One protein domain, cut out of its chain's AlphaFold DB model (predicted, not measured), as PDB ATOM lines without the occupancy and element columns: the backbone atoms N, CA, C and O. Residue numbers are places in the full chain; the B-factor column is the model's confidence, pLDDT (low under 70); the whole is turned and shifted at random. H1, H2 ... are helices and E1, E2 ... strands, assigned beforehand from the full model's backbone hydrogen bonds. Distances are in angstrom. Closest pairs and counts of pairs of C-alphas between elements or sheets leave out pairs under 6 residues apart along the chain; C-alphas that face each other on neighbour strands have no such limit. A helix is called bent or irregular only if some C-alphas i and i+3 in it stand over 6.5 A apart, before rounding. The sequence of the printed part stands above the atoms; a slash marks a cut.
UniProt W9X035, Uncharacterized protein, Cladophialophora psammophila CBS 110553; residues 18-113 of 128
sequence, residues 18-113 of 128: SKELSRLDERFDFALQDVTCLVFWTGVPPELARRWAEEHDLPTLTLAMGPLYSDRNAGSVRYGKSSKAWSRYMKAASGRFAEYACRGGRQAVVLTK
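AT A GLANCE: This is residues 18 to 113 of the 128 residues of an uncharacterized protein of Cladophialophora psammophila CBS 110553 (UniProt W9X035). Three helices, the long H4, H1 and the short H3, meet at steep angles, and a small sheet of two parallel strands, E1 and E2, stands at one end of them. H2 packs by E1, the last part of H4 also reaches this sheet, and a loop at residues 69 to 82 makes the opposite end. The printed part has 96 residues, with four named helices and two named strands in the order H1 E1 H2 H3 H4 E2; the class is mostly helix. It is compact, with a radius of gyration of the C-alphas of 13.1 A, and spans 33 by 28 by 19 A.

IN THESE COORDINATES: Find C-alpha 18 at (-15.260, -25.112, 26.784); from there H1, residues 18 to 32, runs 20.4 A. E1 follows at residues 37 to 41, 13.3 A long. Then come H2, residues 46 to 55, at 14.2 A, and H3, residues 61 to 68, at 10.7 A. H3 is irregular: C-alphas 64 and 67 are 9.1 A apart. Look next for C-alpha 83 at (-13.917, -43.310, 19.270), where H4, residues 83 to 101, begins its 26.5 A. E2, residues 107 to 111, is 13.3 A long and ends with C-alpha 111 at (-3.587, -48.863, 41.346).

HOW THE PARTS SIT: Start at H1: it touches H4, which touches it with residues 92 to 100 alone, and the closest C-alphas are those of Leu 24 and Ala 93, 7.0 A apart; they run the same way at a steep tilt of 46 degrees. H1 also touches H3, closest at the C-alphas of Ala 31 and Ala 64, 5.5 A, at a steep tilt of 61 degrees, opposite ways. H3 and H4 only just touch, with 3 pairs of C-alphas within 8 A, closest Leu 61 and Phe 97 at 6.4 A. H2 is close to H3 but not clearly touching, and is apart from H1 and H4. The closest C-alphas of E1 and H2 are those of Trp 41 and Ala 49, 6.5 A. E1 and E2 are parallel neighbours at 25 degrees, with N 38 and O 107 within hydrogen-bond range at 2.9 A and N 111 and O 40 at 2.8 A. With H2, H3 and H4 between them along the chain, they form a strand-helix-strand unit, two parallel neighbour strands joined through helices. In H1, H2 and H4 every O i to N i+4 pair is within range; in H3, 2 of 4 are.

THE WHOLE: Look at the C-alphas of Gly 80 and Gly 105 for the two farthest apart, 36.7 A. The printed part has no cut. The link from H3 to H4 is long, 14 residues; the other four links are tight. The mean pLDDT of the printed part is 90.2, and residues 71 to 76 are under 70.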
ATOM      1  N   SER A  18     -15.029 -25.846  25.528       94.56
ATOM      2  CA  SER A  18     -15.260 -25.112  26.784       94.56
ATOM      3  C   SER A  18     -16.534 -25.579  27.508       94.56
ATOM      4  O   SER A  18     -16.495 -25.887  28.692       94.56
ATOM      5  N   LYS A  19     -17.635 -25.793  26.772       93.31
ATOM      6  CA  LYS A  19     -18.896 -26.325  27.322       93.31
ATOM      7  C   LYS A  19     -18.743 -27.715  27.951       93.31
ATOM      8  O   LYS A  19     -19.384 -28.023  28.951       93.31
ATOM      9  N   GLU A  20     -17.937 -28.579  27.343       93.25
ATOM     10  CA  GLU A  20     -17.649 -29.908  27.890       93.25
ATOM     11  C   GLU A  20     -16.782 -29.841  29.142       93.25
ATOM     12  O   GLU A  20     -16.994 -30.637  30.056       93.25
ATOM     13  N   LEU A  21     -15.837 -28.901  29.187       95.06
ATOM     14  CA  LEU A  21     -15.005 -28.665  30.359       95.06
ATOM     15  C   LEU A  21     -15.827 -28.108  31.526       95.06
ATOM     16  O   LEU A  21     -15.739 -28.654  32.617       95.06
ATOM     17  N   SER A  22     -16.695 -27.119  31.292       95.31
ATOM     18  CA  SER A  22     -17.594 -26.589  32.329       95.31
ATOM     19  C   SER A  22     -18.489 -27.679  32.921       95.31
ATOM     20  O   SER A  22     -18.622 -27.774  34.133       95.31
ATOM     21  N   ARG A  23     -19.029 -28.575  32.085       93.81
ATOM     22  CA  ARG A  23     -19.815 -29.728  32.560       93.81
ATOM     23  C   ARG A  23     -18.998 -30.725  33.383       93.81
ATOM     24  O   ARG A  23     -19.544 -31.357  34.283       93.81
ATOM     25  N   LEU A  24     -17.720 -30.922  33.047       95.12
ATOM     26  CA  LEU A  24     -16.816 -31.739  33.863       95.12
ATOM     27  C   LEU A  24     -16.575 -31.083  35.221       95.12
ATOM     28  O   LEU A  24     -16.635 -31.782  36.227       95.12
ATOM     29  N   ASP A  25     -16.353 -29.771  35.241       96.44
ATOM     30  CA  ASP A  25     -16.127 -29.006  36.466       96.44
ATOM     31  C   ASP A  25     -17.348 -29.046  37.384       96.44
ATOM     32  O   ASP A  25     -17.220 -29.496  38.516       96.44
ATOM     33  N   GLU A  26     -18.542 -28.734  36.874       95.88
ATOM     34  CA  GLU A  26     -19.804 -28.851  37.624       95.88
ATOM     35  C   GLU A  26     -19.969 -30.250  38.232       95.88
ATOM     36  O   GLU A  26     -20.330 -30.418  39.401       95.88
ATOM     37  N   ARG A  27     -19.679 -31.286  37.437       95.00
ATOM     38  CA  ARG A  27     -19.797 -32.668  37.889       95.00
ATOM     39  C   ARG A  27     -18.765 -33.002  38.964       95.00
ATOM     40  O   ARG A  27     -19.120 -33.712  39.904       95.00
ATOM     41  N   PHE A  28     -17.520 -32.552  38.822       96.12
ATOM     42  CA  PHE A  28     -16.444 -32.813  39.777       96.12
ATOM     43  C   PHE A  28     -16.590 -32.003  41.059       96.12
ATOM     44  O   PHE A  28     -16.341 -32.555  42.124       96.12
ATOM     45  N   ASP A  29     -17.051 -30.758  40.987       95.81
ATOM     46  CA  ASP A  29     -17.373 -29.953  42.165       95.81
ATOM     47  C   ASP A  29     -18.430 -30.662  43.014       95.81
ATOM     48  O   ASP A  29     -18.221 -30.858  44.208       95.81
ATOM     49  N   PHE A  30     -19.496 -31.172  42.388       95.06
ATOM     50  CA  PHE A  30     -20.511 -31.955  43.093       95.06
ATOM     51  C   PHE A  30     -19.996 -33.324  43.572       95.06
ATOM     52  O   PHE A  30     -20.263 -33.727  44.696       95.06
ATOM     53  N   ALA A  31     -19.273 -34.079  42.735       94.75
ATOM     54  CA  ALA A  31     -18.853 -35.443  43.086       94.75
ATOM     55  C   ALA A  31     -17.741 -35.493  44.139       94.75
ATOM     56  O   ALA A  31     -17.598 -36.507  44.814       94.75
ATOM     57  N   LEU A  32     -16.896 -34.460  44.192       95.69
ATOM     58  CA  LEU A  32     -15.635 -34.475  44.933       95.69
ATOM     59  C   LEU A  32     -15.614 -33.479  46.099       95.69
ATOM     60  O   LEU A  32     -14.558 -33.331  46.713       95.69
ATOM     61  N   GLN A  33     -16.729 -32.799  46.401       92.75
ATOM     62  CA  GLN A  33     -16.806 -31.747  47.429       92.75
ATOM     63  C   GLN A  33     -16.172 -32.160  48.767       92.75
ATOM     64  O   GLN A  33     -15.301 -31.450  49.263       92.75
ATOM     65  N   ASP A  34     -16.497 -33.356  49.262       92.44
ATOM     66  CA  ASP A  34     -16.062 -33.866  50.571       92.44
ATOM     67  C   ASP A  34     -15.004 -34.973  50.447       92.44
ATOM     68  O   ASP A  34     -14.671 -35.670  51.404       92.44
ATOM     69  N   VAL A  35     -14.467 -35.165  49.241       95.25
ATOM     70  CA  VAL A  35     -13.521 -36.241  48.961       95.25
ATOM     71  C   VAL A  35     -12.103 -35.788  49.269       95.25
ATOM     72  O   VAL A  35     -11.607 -34.813  48.696       95.25
ATOM     73  N   THR A  36     -11.415 -36.556  50.111       95.25
ATOM     74  CA  THR A  36     -10.020 -36.317  50.513       95.25
ATOM     75  C   THR A  36      -9.009 -37.162  49.741       95.25
ATOM     76  O   THR A  36      -7.823 -36.841  49.755       95.25
ATOM     77  N   CYS A  37      -9.442 -38.208  49.031       96.50
ATOM     78  CA  CYS A  37      -8.561 -39.105  48.286       96.50
ATOM     79  C   CYS A  37      -9.162 -39.504  46.930       96.50
ATOM     80  O   CYS A  37     -10.327 -39.888  46.856       96.50
ATOM     81  N   LEU A  38      -8.371 -39.421  45.855       97.31
ATOM     82  CA  LEU A  38      -8.778 -39.809  44.499       97.31
ATOM     83  C   LEU A  38      -8.011 -41.040  44.013       97.31
ATOM     84  O   LEU A  38      -6.806 -41.172  44.243       97.31
ATOM     85  N   VAL A  39      -8.700 -41.917  43.280       97.31
ATOM     86  CA  VAL A  39      -8.121 -43.163  42.764       97.31
ATOM     87  C   VAL A  39      -7.812 -43.048  41.279       97.31
ATOM     88  O   VAL A  39      -8.675 -42.828  40.424       97.31
ATOM     89  N   PHE A  40      -6.548 -43.283  40.974       95.94
ATOM     90  CA  PHE A  40      -5.995 -43.432  39.644       95.94
ATOM     91  C   PHE A  40      -5.608 -44.884  39.410       95.94
ATOM     92  O   PHE A  40      -5.426 -45.659  40.348       95.94
ATOM     93  N   TRP A  41      -5.457 -45.267  38.149       93.19
ATOM     94  CA  TRP A  41      -5.074 -46.631  37.834       93.19
ATOM     95  C   TRP A  41      -4.392 -46.745  36.475       93.19
ATOM     96  O   TRP A  41      -4.642 -45.972  35.548       93.19
ATOM     97  N   THR A  42      -3.513 -47.734  36.355       90.44
ATOM     98  CA  THR A  42      -2.791 -48.041  35.120       90.44
ATOM     99  C   THR A  42      -2.407 -49.509  35.084       90.44
ATOM    100  O   THR A  42      -2.121 -50.124  36.104       90.44
ATOM    101  N   GLY A  43      -2.449 -50.110  33.897       85.12
ATOM    102  CA  GLY A  43      -2.125 -51.526  33.715       85.12
ATOM    103  C   GLY A  43      -3.141 -52.512  34.315       85.12
ATOM    104  O   GLY A  43      -3.143 -53.668  33.906       85.12
ATOM    105  N   VAL A  44      -4.030 -52.089  35.209       88.88
ATOM    106  CA  VAL A  44      -5.106 -52.918  35.767       88.88
ATOM    107  C   VAL A  44      -6.389 -52.831  34.924       88.88
ATOM    108  O   VAL A  44      -6.595 -51.824  34.241       88.88
ATOM    109  N   PRO A  45      -7.256 -53.861  34.926       89.25
ATOM    110  CA  PRO A  45      -8.571 -53.777  34.294       89.25
ATOM    111  C   PRO A  45      -9.437 -52.663  34.918       89.25
ATOM    112  O   PRO A  45      -9.456 -52.552  36.150       89.25
ATOM    113  N   PRO A  46     -10.179 -51.870  34.119       88.44
ATOM    114  CA  PRO A  46     -11.061 -50.814  34.628       88.44
ATOM    115  C   PRO A  46     -12.051 -51.304  35.694       88.44
ATOM    116  O   PRO A  46     -12.305 -50.616  36.676       88.44
ATOM    117  N   GLU A  47     -12.591 -52.506  35.516       91.31
ATOM    118  CA  GLU A  47     -13.590 -53.134  36.381       91.31
ATOM    119  C   GLU A  47     -12.990 -53.541  37.728       91.31
ATOM    120  O   GLU A  47     -13.668 -53.509  38.750       91.31
ATOM    121  N   LEU A  48     -11.707 -53.913  37.745       92.81
ATOM    122  CA  LEU A  48     -10.987 -54.198  38.981       92.81
ATOM    123  C   LEU A  48     -10.702 -52.904  39.746       92.81
ATOM    124  O   LEU A  48     -10.996 -52.829  40.932       92.81
ATOM    125  N   ALA A  49     -10.187 -51.883  39.055       93.56
ATOM    126  CA  ALA A  49      -9.928 -50.583  39.666       93.56
ATOM    127  C   ALA A  49     -11.208 -49.950  40.223       93.56
ATOM    128  O   ALA A  49     -11.193 -49.369  41.302       93.56
ATOM    129  N   ARG A  50     -12.322 -50.091  39.495       93.25
ATOM    130  CA  ARG A  50     -13.631 -49.618  39.932       93.25
ATOM    131  C   ARG A  50     -14.109 -50.340  41.188       93.25
ATOM    132  O   ARG A  50     -14.473 -49.653  42.130       93.25
ATOM    133  N   ARG A  51     -14.086 -51.679  41.209       95.81
ATOM    134  CA  ARG A  51     -14.523 -52.455  42.382       95.81
ATOM    135  C   ARG A  51     -13.709 -52.116  43.621       95.81
ATOM    136  O   ARG A  51     -14.294 -51.818  44.647       95.81
ATOM    137  N   TRP A  52     -12.381 -52.069  43.493       96.25
ATOM    138  CA  TRP A  52     -11.513 -51.675  44.602       96.25
ATOM    139  C   TRP A  52     -11.859 -50.272  45.114       96.25
ATOM    140  O   TRP A  52     -11.936 -50.038  46.310       96.25
ATOM    141  N   ALA A  53     -12.106 -49.323  44.212       96.50
ATOM    142  CA  ALA A  53     -12.459 -47.969  44.615       96.50
ATOM    143  C   ALA A  53     -13.837 -47.898  45.301       96.50
ATOM    144  O   ALA A  53     -13.973 -47.196  46.296       96.50
ATOM    145  N   GLU A  54     -14.828 -48.654  44.814       95.25
ATOM    146  CA  GLU A  54     -16.154 -48.778  45.438       95.25
ATOM    147  C   GLU A  54     -16.070 -49.438  46.828       95.25
ATOM    148  O   GLU A  54     -16.695 -48.950  47.758       95.25
ATOM    149  N   GLU A  55     -15.257 -50.485  47.002       97.19
ATOM    150  CA  GLU A  55     -15.028 -51.156  48.297       97.19
ATOM    151  C   GLU A  55     -14.366 -50.248  49.348       97.19
ATOM    152  O   GLU A  55     -14.476 -50.505  50.545       97.19
ATOM    153  N   HIS A  56     -13.670 -49.201  48.904       96.44
ATOM    154  CA  HIS A  56     -12.962 -48.244  49.753       96.44
ATOM    155  C   HIS A  56     -13.658 -46.872  49.834       96.44
ATOM    156  O   HIS A  56     -13.085 -45.946  50.405       96.44
ATOM    157  N   ASP A  57     -14.855 -46.718  49.255       95.38
ATOM    158  CA  ASP A  57     -15.596 -45.449  49.167       95.38
ATOM    159  C   ASP A  57     -14.794 -44.294  48.531       95.38
ATOM    160  O   ASP A  57     -14.950 -43.119  48.869       95.38
ATOM    161  N   LEU A  58     -13.924 -44.615  47.567       96.38
ATOM    162  CA  LEU A  58     -13.086 -43.641  46.875       96.38
ATOM    163  C   LEU A  58     -13.504 -43.457  45.409       96.38
ATOM    164  O   LEU A  58     -13.767 -44.425  44.691       96.38
ATOM    165  N   PRO A  59     -13.511 -42.224  44.879       96.25
ATOM    166  CA  PRO A  59     -13.856 -42.004  43.485       96.25
ATOM    167  C   PRO A  59     -12.669 -42.255  42.550       96.25
ATOM    168  O   PRO A  59     -11.577 -41.704  42.694       96.25
ATOM    169  N   THR A  60     -12.941 -43.017  41.495       96.88
ATOM    170  CA  THR A  60     -12.154 -42.993  40.254       96.88
ATOM    171  C   THR A  60     -12.694 -41.927  39.304       96.88
ATOM    172  O   THR A  60     -13.836 -41.484  39.444       96.88
ATOM    173  N   LEU A  61     -11.925 -41.586  38.262       96.06
ATOM    174  CA  LEU A  61     -12.377 -40.692  37.187       96.06
ATOM    175  C   LEU A  61     -13.776 -41.063  36.666       96.06
ATOM    176  O   LEU A  61     -14.642 -40.203  36.536       96.06
ATOM    177  N   THR A  62     -14.011 -42.339  36.358       93.12
ATOM    178  CA  THR A  62     -15.269 -42.782  35.740       93.12
ATOM    179  C   THR A  62     -16.452 -42.708  36.701       93.12
ATOM    180  O   THR A  62     -17.561 -42.400  36.267       93.12
ATOM    181  N   LEU A  63     -16.222 -42.933  37.999       94.06
ATOM    182  CA  LEU A  63     -17.238 -42.745  39.040       94.06
ATOM    183  C   LEU A  63     -17.561 -41.256  39.217       94.06
ATOM    184  O   LEU A  63     -18.730 -40.862  39.173       94.06
ATOM    185  N   ALA A  64     -16.525 -40.417  39.304       95.38
ATOM    186  CA  ALA A  64     -16.666 -38.969  39.407       95.38
ATOM    187  C   ALA A  64     -17.405 -38.384  38.195       95.38
ATOM    188  O   ALA A  64     -18.301 -37.568  38.359       95.38
ATOM    189  N   MET A  65     -17.124 -38.859  36.977       93.88
ATOM    190  CA  MET A  65     -17.845 -38.453  35.763       93.88
ATOM    191  C   MET A  65     -19.327 -38.864  35.779       93.88
ATOM    192  O   MET A  65     -20.165 -38.164  35.208       93.88
ATOM    193  N   GLY A  66     -19.677 -39.978  36.432       90.75
ATOM    194  CA  GLY A  66     -21.051 -40.464  36.562       90.75
ATOM    195  C   GLY A  66     -21.792 -40.533  35.212       90.75
ATOM    196  O   GLY A  66     -21.309 -41.196  34.287       90.75
ATOM    197  N   PRO A  67     -22.937 -39.837  35.045       88.12
ATOM    198  CA  PRO A  67     -23.717 -39.863  33.802       88.12
ATOM    199  C   PRO A  67     -22.950 -39.432  32.543       88.12
ATOM    200  O   PRO A  67     -23.307 -39.864  31.448       88.12
ATOM    201  N   LEU A  68     -21.887 -38.627  32.674       88.88
ATOM    202  CA  LEU A  68     -21.066 -38.188  31.537       88.88
ATOM    203  C   LEU A  68     -20.271 -39.339  30.894       88.88
ATOM    204  O   LEU A  68     -19.862 -39.225  29.738       88.88
ATOM    205  N   TYR A  69     -20.037 -40.435  31.628       87.81
ATOM    206  CA  TYR A  69     -19.269 -41.590  31.152       87.81
ATOM    207  C   TYR A  69     -20.118 -42.649  30.424       87.81
ATOM    208  O   TYR A  69     -19.623 -43.336  29.522       87.81
ATOM    209  N   SER A  70     -21.391 -42.791  30.806       77.62
ATOM    210  CA  SER A  70     -22.309 -43.807  30.265       77.62
ATOM    211  C   SER A  70     -22.599 -43.562  28.787       77.62
ATOM    212  O   SER A  70     -22.818 -42.430  28.407       77.62
ATOM    213  N   ASP A  71     -22.653 -44.580  27.933       65.75
ATOM    214  CA  ASP A  71     -23.070 -44.449  26.524       65.75
ATOM    215  C   ASP A  71     -24.589 -44.542  26.314       65.75
ATOM    216  O   ASP A  71     -25.067 -44.314  25.204       65.75
ATOM    217  N   ARG A  72     -25.355 -44.851  27.366       60.56
ATOM    218  CA  ARG A  72     -26.762 -45.269  27.246       60.56
ATOM    219  C   ARG A  72     -27.793 -44.146  27.346       60.56
ATOM    220  O   ARG A  72     -28.964 -44.387  27.078       60.56
ATOM    221  N   ASN A  73     -27.382 -42.932  27.712       60.72
ATOM    222  CA  ASN A  73     -28.300 -41.815  27.945       60.72
ATOM    223  C   ASN A  73     -28.127 -40.736  26.871       60.72
ATOM    224  O   ASN A  73     -27.004 -40.311  26.612       60.72
ATOM    225  N   ALA A  74     -29.229 -40.210  26.325       56.09
ATOM    226  CA  ALA A  74     -29.215 -39.112  25.346       56.09
ATOM    227  C   ALA A  74     -28.558 -37.810  25.870       56.09
ATOM    228  O   ALA A  74     -28.191 -36.940  25.086       56.09
ATOM    229  N   GLY A  75     -28.369 -37.682  27.191       58.22
ATOM    230  CA  GLY A  75     -27.619 -36.593  27.833       58.22
ATOM    231  C   GLY A  75     -26.118 -36.857  28.022       58.22
ATOM    232  O   GLY A  75     -25.410 -36.003  28.555       58.22
ATOM    233  N   SER A  76     -25.620 -38.027  27.618       66.56
ATOM    234  CA  SER A  76     -24.213 -38.388  27.741       66.56
ATOM    235  C   SER A  76     -23.343 -37.666  26.719       66.56
ATOM    236  O   SER A  76     -23.650 -37.629  25.531       66.56
ATOM    237  N   VAL A  77     -22.180 -37.192  27.165       70.19
ATOM    238  CA  VAL A  77     -21.137 -36.658  26.278       70.19
ATOM    239  C   VAL A  77     -20.563 -37.751  25.371       70.19
ATOM    240  O   VAL A  77     -20.069 -37.457  24.287       70.19
ATOM    241  N   ARG A  78     -20.631 -39.021  25.780       75.44
ATOM    242  CA  ARG A  78     -20.206 -40.158  24.960       75.44
ATOM    243  C   ARG A  78     -21.179 -40.445  23.817       75.44
ATOM    244  O   ARG A  78     -20.734 -40.882  22.755       75.44
ATOM    245  N   TYR A  79     -22.474 -40.202  24.019       70.81
ATOM    246  CA  TYR A  79     -23.493 -40.446  23.003       70.81
ATOM    247  C   TYR A  79     -23.227 -39.564  21.770       70.81
ATOM    248  O   TYR A  79     -23.083 -38.349  21.870       70.81
ATOM    249  N   GLY A  80     -23.077 -40.189  20.600       73.00
ATOM    250  CA  GLY A  80     -22.766 -39.494  19.343       73.00
ATOM    251  C   GLY A  80     -21.290 -39.127  19.118       73.00
ATOM    252  O   GLY A  80     -20.965 -38.562  18.074       73.00
ATOM    253  N   LYS A  81     -20.360 -39.457  20.030       83.25
ATOM    254  CA  LYS A  81     -18.919 -39.253  19.790       83.25
ATOM    255  C   LYS A  81     -18.282 -40.434  19.067       83.25
ATOM    256  O   LYS A  81     -18.413 -41.582  19.477       83.25
ATOM    257  N   SER A  82     -17.463 -40.134  18.057       89.00
ATOM    258  CA  SER A  82     -16.541 -41.122  17.488       89.00
ATOM    259  C   SER A  82     -15.515 -41.582  18.528       89.00
ATOM    260  O   SER A  82     -15.169 -40.836  19.449       89.00
ATOM    261  N   SER A  83     -14.935 -42.772  18.352       87.31
ATOM    262  CA  SER A  83     -13.917 -43.310  19.270       87.31
ATOM    263  C   SER A  83     -12.722 -42.363  19.453       87.31
ATOM    264  O   SER A  83     -12.166 -42.255  20.546       87.31
ATOM    265  N   LYS A  84     -12.342 -41.621  18.400       89.69
ATOM    266  CA  LYS A  84     -11.273 -40.609  18.455       89.69
ATOM    267  C   LYS A  84     -11.683 -39.391  19.286       89.69
ATOM    268  O   LYS A  84     -10.882 -38.921  20.095       89.69
ATOM    269  N   ALA A  85     -12.901 -38.885  19.097       90.06
ATOM    270  CA  ALA A  85     -13.426 -37.767  19.879       90.06
ATOM    271  C   ALA A  85     -13.581 -38.151  21.358       90.06
ATOM    272  O   ALA A  85     -13.181 -37.387  22.231       90.06
ATOM    273  N   TRP A  86     -14.064 -39.365  21.633       91.81
ATOM    274  CA  TRP A  86     -14.157 -39.912  22.983       91.81
ATOM    275  C   TRP A  86     -12.788 -40.043  23.653       91.81
ATOM    276  O   TRP A  86     -12.601 -39.582  24.773       91.81
ATOM    277  N   SER A  87     -11.792 -40.595  22.954       90.12
ATOM    278  CA  SER A  87     -10.432 -40.715  23.490       90.12
ATOM    279  C   SER A  87      -9.803 -39.354  23.815       90.12
ATOM    280  O   SER A  87      -9.115 -39.229  24.828       90.12
ATOM    281  N   ARG A  88     -10.054 -38.325  22.993       92.12
ATOM    282  CA  ARG A  88      -9.618 -36.949  23.278       92.12
ATOM    283  C   ARG A  88     -10.335 -36.384  24.501       92.12
ATOM    284  O   ARG A  88      -9.661 -35.910  25.407       92.12
ATOM    285  N   TYR A  89     -11.655 -36.527  24.574       93.56
ATOM    286  CA  TYR A  89     -12.436 -36.093  25.731       93.56
ATOM    287  C   TYR A  89     -11.974 -36.767  27.031       93.56
ATOM    288  O   TYR A  89     -11.721 -36.083  28.015       93.56
ATOM    289  N   MET A  90     -11.738 -38.083  27.020       93.31
ATOM    290  CA  MET A  90     -11.195 -38.803  28.178       93.31
ATOM    291  C   MET A  90      -9.813 -38.299  28.590       93.31
ATOM    292  O   MET A  90      -9.495 -38.310  29.776       93.31
ATOM    293  N   LYS A  91      -8.989 -37.822  27.647       92.38
ATOM    294  CA  LYS A  91      -7.707 -37.185  27.972       92.38
ATOM    295  C   LYS A  91      -7.903 -35.842  28.680       92.38
ATOM    296  O   LYS A  91      -7.183 -35.579  29.638       92.38
ATOM    297  N   ALA A  92      -8.887 -35.046  28.252       94.06
ATOM    298  CA  ALA A  92      -9.293 -33.826  28.953       94.06
ATOM    299  C   ALA A  92      -9.782 -34.146  30.375       94.06
ATOM    300  O   ALA A  92      -9.249 -33.627  31.348       94.06
ATOM    301  N   ALA A  93     -10.729 -35.079  30.500       95.38
ATOM    302  CA  ALA A  93     -11.307 -35.477  31.781       95.38
ATOM    303  C   ALA A  93     -10.254 -36.050  32.744       95.38
ATOM    304  O   ALA A  93     -10.250 -35.704  33.919       95.38
ATOM    305  N   SER A  94      -9.314 -36.863  32.242       94.94
ATOM    306  CA  SER A  94      -8.226 -37.429  33.055       94.94
ATOM    307  C   SER A  94      -7.305 -36.354  33.624       94.94
ATOM    308  O   SER A  94      -6.983 -36.400  34.807       94.94
ATOM    309  N   GLY A  95      -6.875 -35.393  32.799       93.88
ATOM    310  CA  GLY A  95      -6.007 -34.320  33.284       93.88
ATOM    311  C   GLY A  95      -6.742 -33.383  34.237       93.88
ATOM    312  O   GLY A  95      -6.202 -33.043  35.282       93.88
ATOM    313  N   ARG A  96      -8.016 -33.071  33.965       95.25
ATOM    314  CA  ARG A  96      -8.817 -32.230  34.860       95.25
ATOM    315  C   ARG A  96      -9.057 -32.909  36.208       95.25
ATOM    316  O   ARG A  96      -8.930 -32.273  37.244       95.25
ATOM    317  N   PHE A  97      -9.320 -34.214  36.217       96.00
ATOM    318  CA  PHE A  97      -9.424 -34.996  37.450       96.00
ATOM    319  C   PHE A  97      -8.106 -35.013  38.242       96.00
ATOM    320  O   PHE A  97      -8.125 -34.896  39.466       96.00
ATOM    321  N   ALA A  98      -6.956 -35.072  37.560       94.69
ATOM    322  CA  ALA A  98      -5.649 -34.919  38.200       94.69
ATOM    323  C   ALA A  98      -5.455 -33.524  38.818       94.69
ATOM    324  O   ALA A  98      -4.969 -33.424  39.939       94.69
ATOM    325  N   GLU A  99      -5.902 -32.453  38.158       93.88
ATOM    326  CA  GLU A  99      -5.894 -31.111  38.757       93.88
ATOM    327  C   GLU A  99      -6.774 -31.034  40.011       93.88
ATOM    328  O   GLU A  99      -6.381 -30.409  40.993       93.88
ATOM    329  N   TYR A 100      -7.939 -31.694  40.017       94.81
ATOM    330  CA  TYR A 100      -8.793 -31.792  41.208       94.81
ATOM    331  C   TYR A 100      -8.122 -32.556  42.353       94.81
ATOM    332  O   TYR A 100      -8.350 -32.200  43.509       94.81
ATOM    333  N   ALA A 101      -7.268 -33.542  42.059       93.69
ATOM    334  CA  ALA A 101      -6.462 -34.236  43.069       93.69
ATOM    335  C   ALA A 101      -5.459 -33.305  43.762       93.69
ATOM    336  O   ALA A 101      -5.108 -33.529  44.911       93.69
ATOM    337  N   CYS A 102      -5.007 -32.248  43.086       91.62
ATOM    338  CA  CYS A 102      -4.069 -31.281  43.654       91.62
ATOM    339  C   CYS A 102      -4.758 -30.185  44.487       91.62
ATOM    340  O   CYS A 102      -4.081 -29.382  45.129       91.62
ATOM    341  N   ARG A 103      -6.096 -30.102  44.469       90.69
ATOM    342  CA  ARG A 103      -6.853 -29.099  45.234       90.69
ATOM    343  C   ARG A 103      -7.060 -29.561  46.674       90.69
ATOM    344  O   ARG A 103      -7.275 -30.743  46.922       90.69
ATOM    345  N   GLY A 104      -7.054 -28.612  47.610       82.94
ATOM    346  CA  GLY A 104      -7.504 -28.846  48.988       82.94
ATOM    347  C   GLY A 104      -6.689 -29.871  49.784       82.94
ATOM    348  O   GLY A 104      -7.219 -30.440  50.728       82.94
ATOM    349  N   GLY A 105      -5.432 -30.139  49.404       86.75
ATOM    350  CA  GLY A 105      -4.570 -31.090  50.120       86.75
ATOM    351  C   GLY A 105      -4.988 -32.558  49.980       86.75
ATOM    352  O   GLY A 105      -4.643 -33.371  50.835       86.75
ATOM    353  N   ARG A 106      -5.738 -32.900  48.926       94.31
ATOM    354  CA  ARG A 106      -6.178 -34.274  48.666       94.31
ATOM    355  C   ARG A 106      -5.002 -35.223  48.419       94.31
ATOM    356  O   ARG A 106      -3.946 -34.846  47.913       94.31
ATOM    357  N   GLN A 107      -5.225 -36.489  48.747       95.25
ATOM    358  CA  GLN A 107      -4.326 -37.598  48.462       95.25
ATOM    359  C   GLN A 107      -4.683 -38.268  47.129       95.25
ATOM    360  O   GLN A 107      -5.814 -38.188  46.644       95.25
ATOM    361  N   ALA A 108      -3.716 -38.979  46.553       95.31
ATOM    362  CA  ALA A 108      -3.913 -39.787  45.360       95.31
ATOM    363  C   ALA A 108      -3.417 -41.214  45.602       95.31
ATOM    364  O   ALA A 108      -2.280 -41.418  46.023       95.31
ATOM    365  N   VAL A 109      -4.257 -42.196  45.286       95.50
ATOM    366  CA  VAL A 109      -3.881 -43.614  45.236       95.50
ATOM    367  C   VAL A 109      -3.769 -44.027  43.776       95.50
ATOM    368  O   VAL A 109      -4.637 -43.699  42.970       95.50
ATOM    369  N   VAL A 110      -2.710 -44.755  43.421       94.31
ATOM    370  CA  VAL A 110      -2.516 -45.274  42.061       94.31
ATOM    371  C   VAL A 110      -2.496 -46.796  42.092       94.31
ATOM    372  O   VAL A 110      -1.542 -47.406  42.570       94.31
ATOM    373  N   LEU A 111      -3.532 -47.417  41.532       93.19
ATOM    374  CA  LEU A 111      -3.587 -48.863  41.346       93.19
ATOM    375  C   LEU A 111      -2.749 -49.258  40.128       93.19
ATOM    376  O   LEU A 111      -2.943 -48.749  39.020       93.19
ATOM    377  N   THR A 112      -1.814 -50.178  40.330       91.06
ATOM    378  CA  THR A 112      -0.857 -50.613  39.309       91.06
ATOM    379  C   THR A 112      -0.816 -52.133  39.217       91.06
ATOM    380  O   THR A 112      -1.354 -52.842  40.070       91.06
ATOM    381  N   LYS A 113      -0.202 -52.654  38.154       87.12
ATOM    382  CA  LYS A 113       0.136 -54.079  38.103       87.12
ATOM    383  C   LYS A 113       1.229 -54.396  39.129       87.12
ATOM    384  O   LYS A 113       2.052 -53.529  39.422       87.12
TER     385      LYS A 113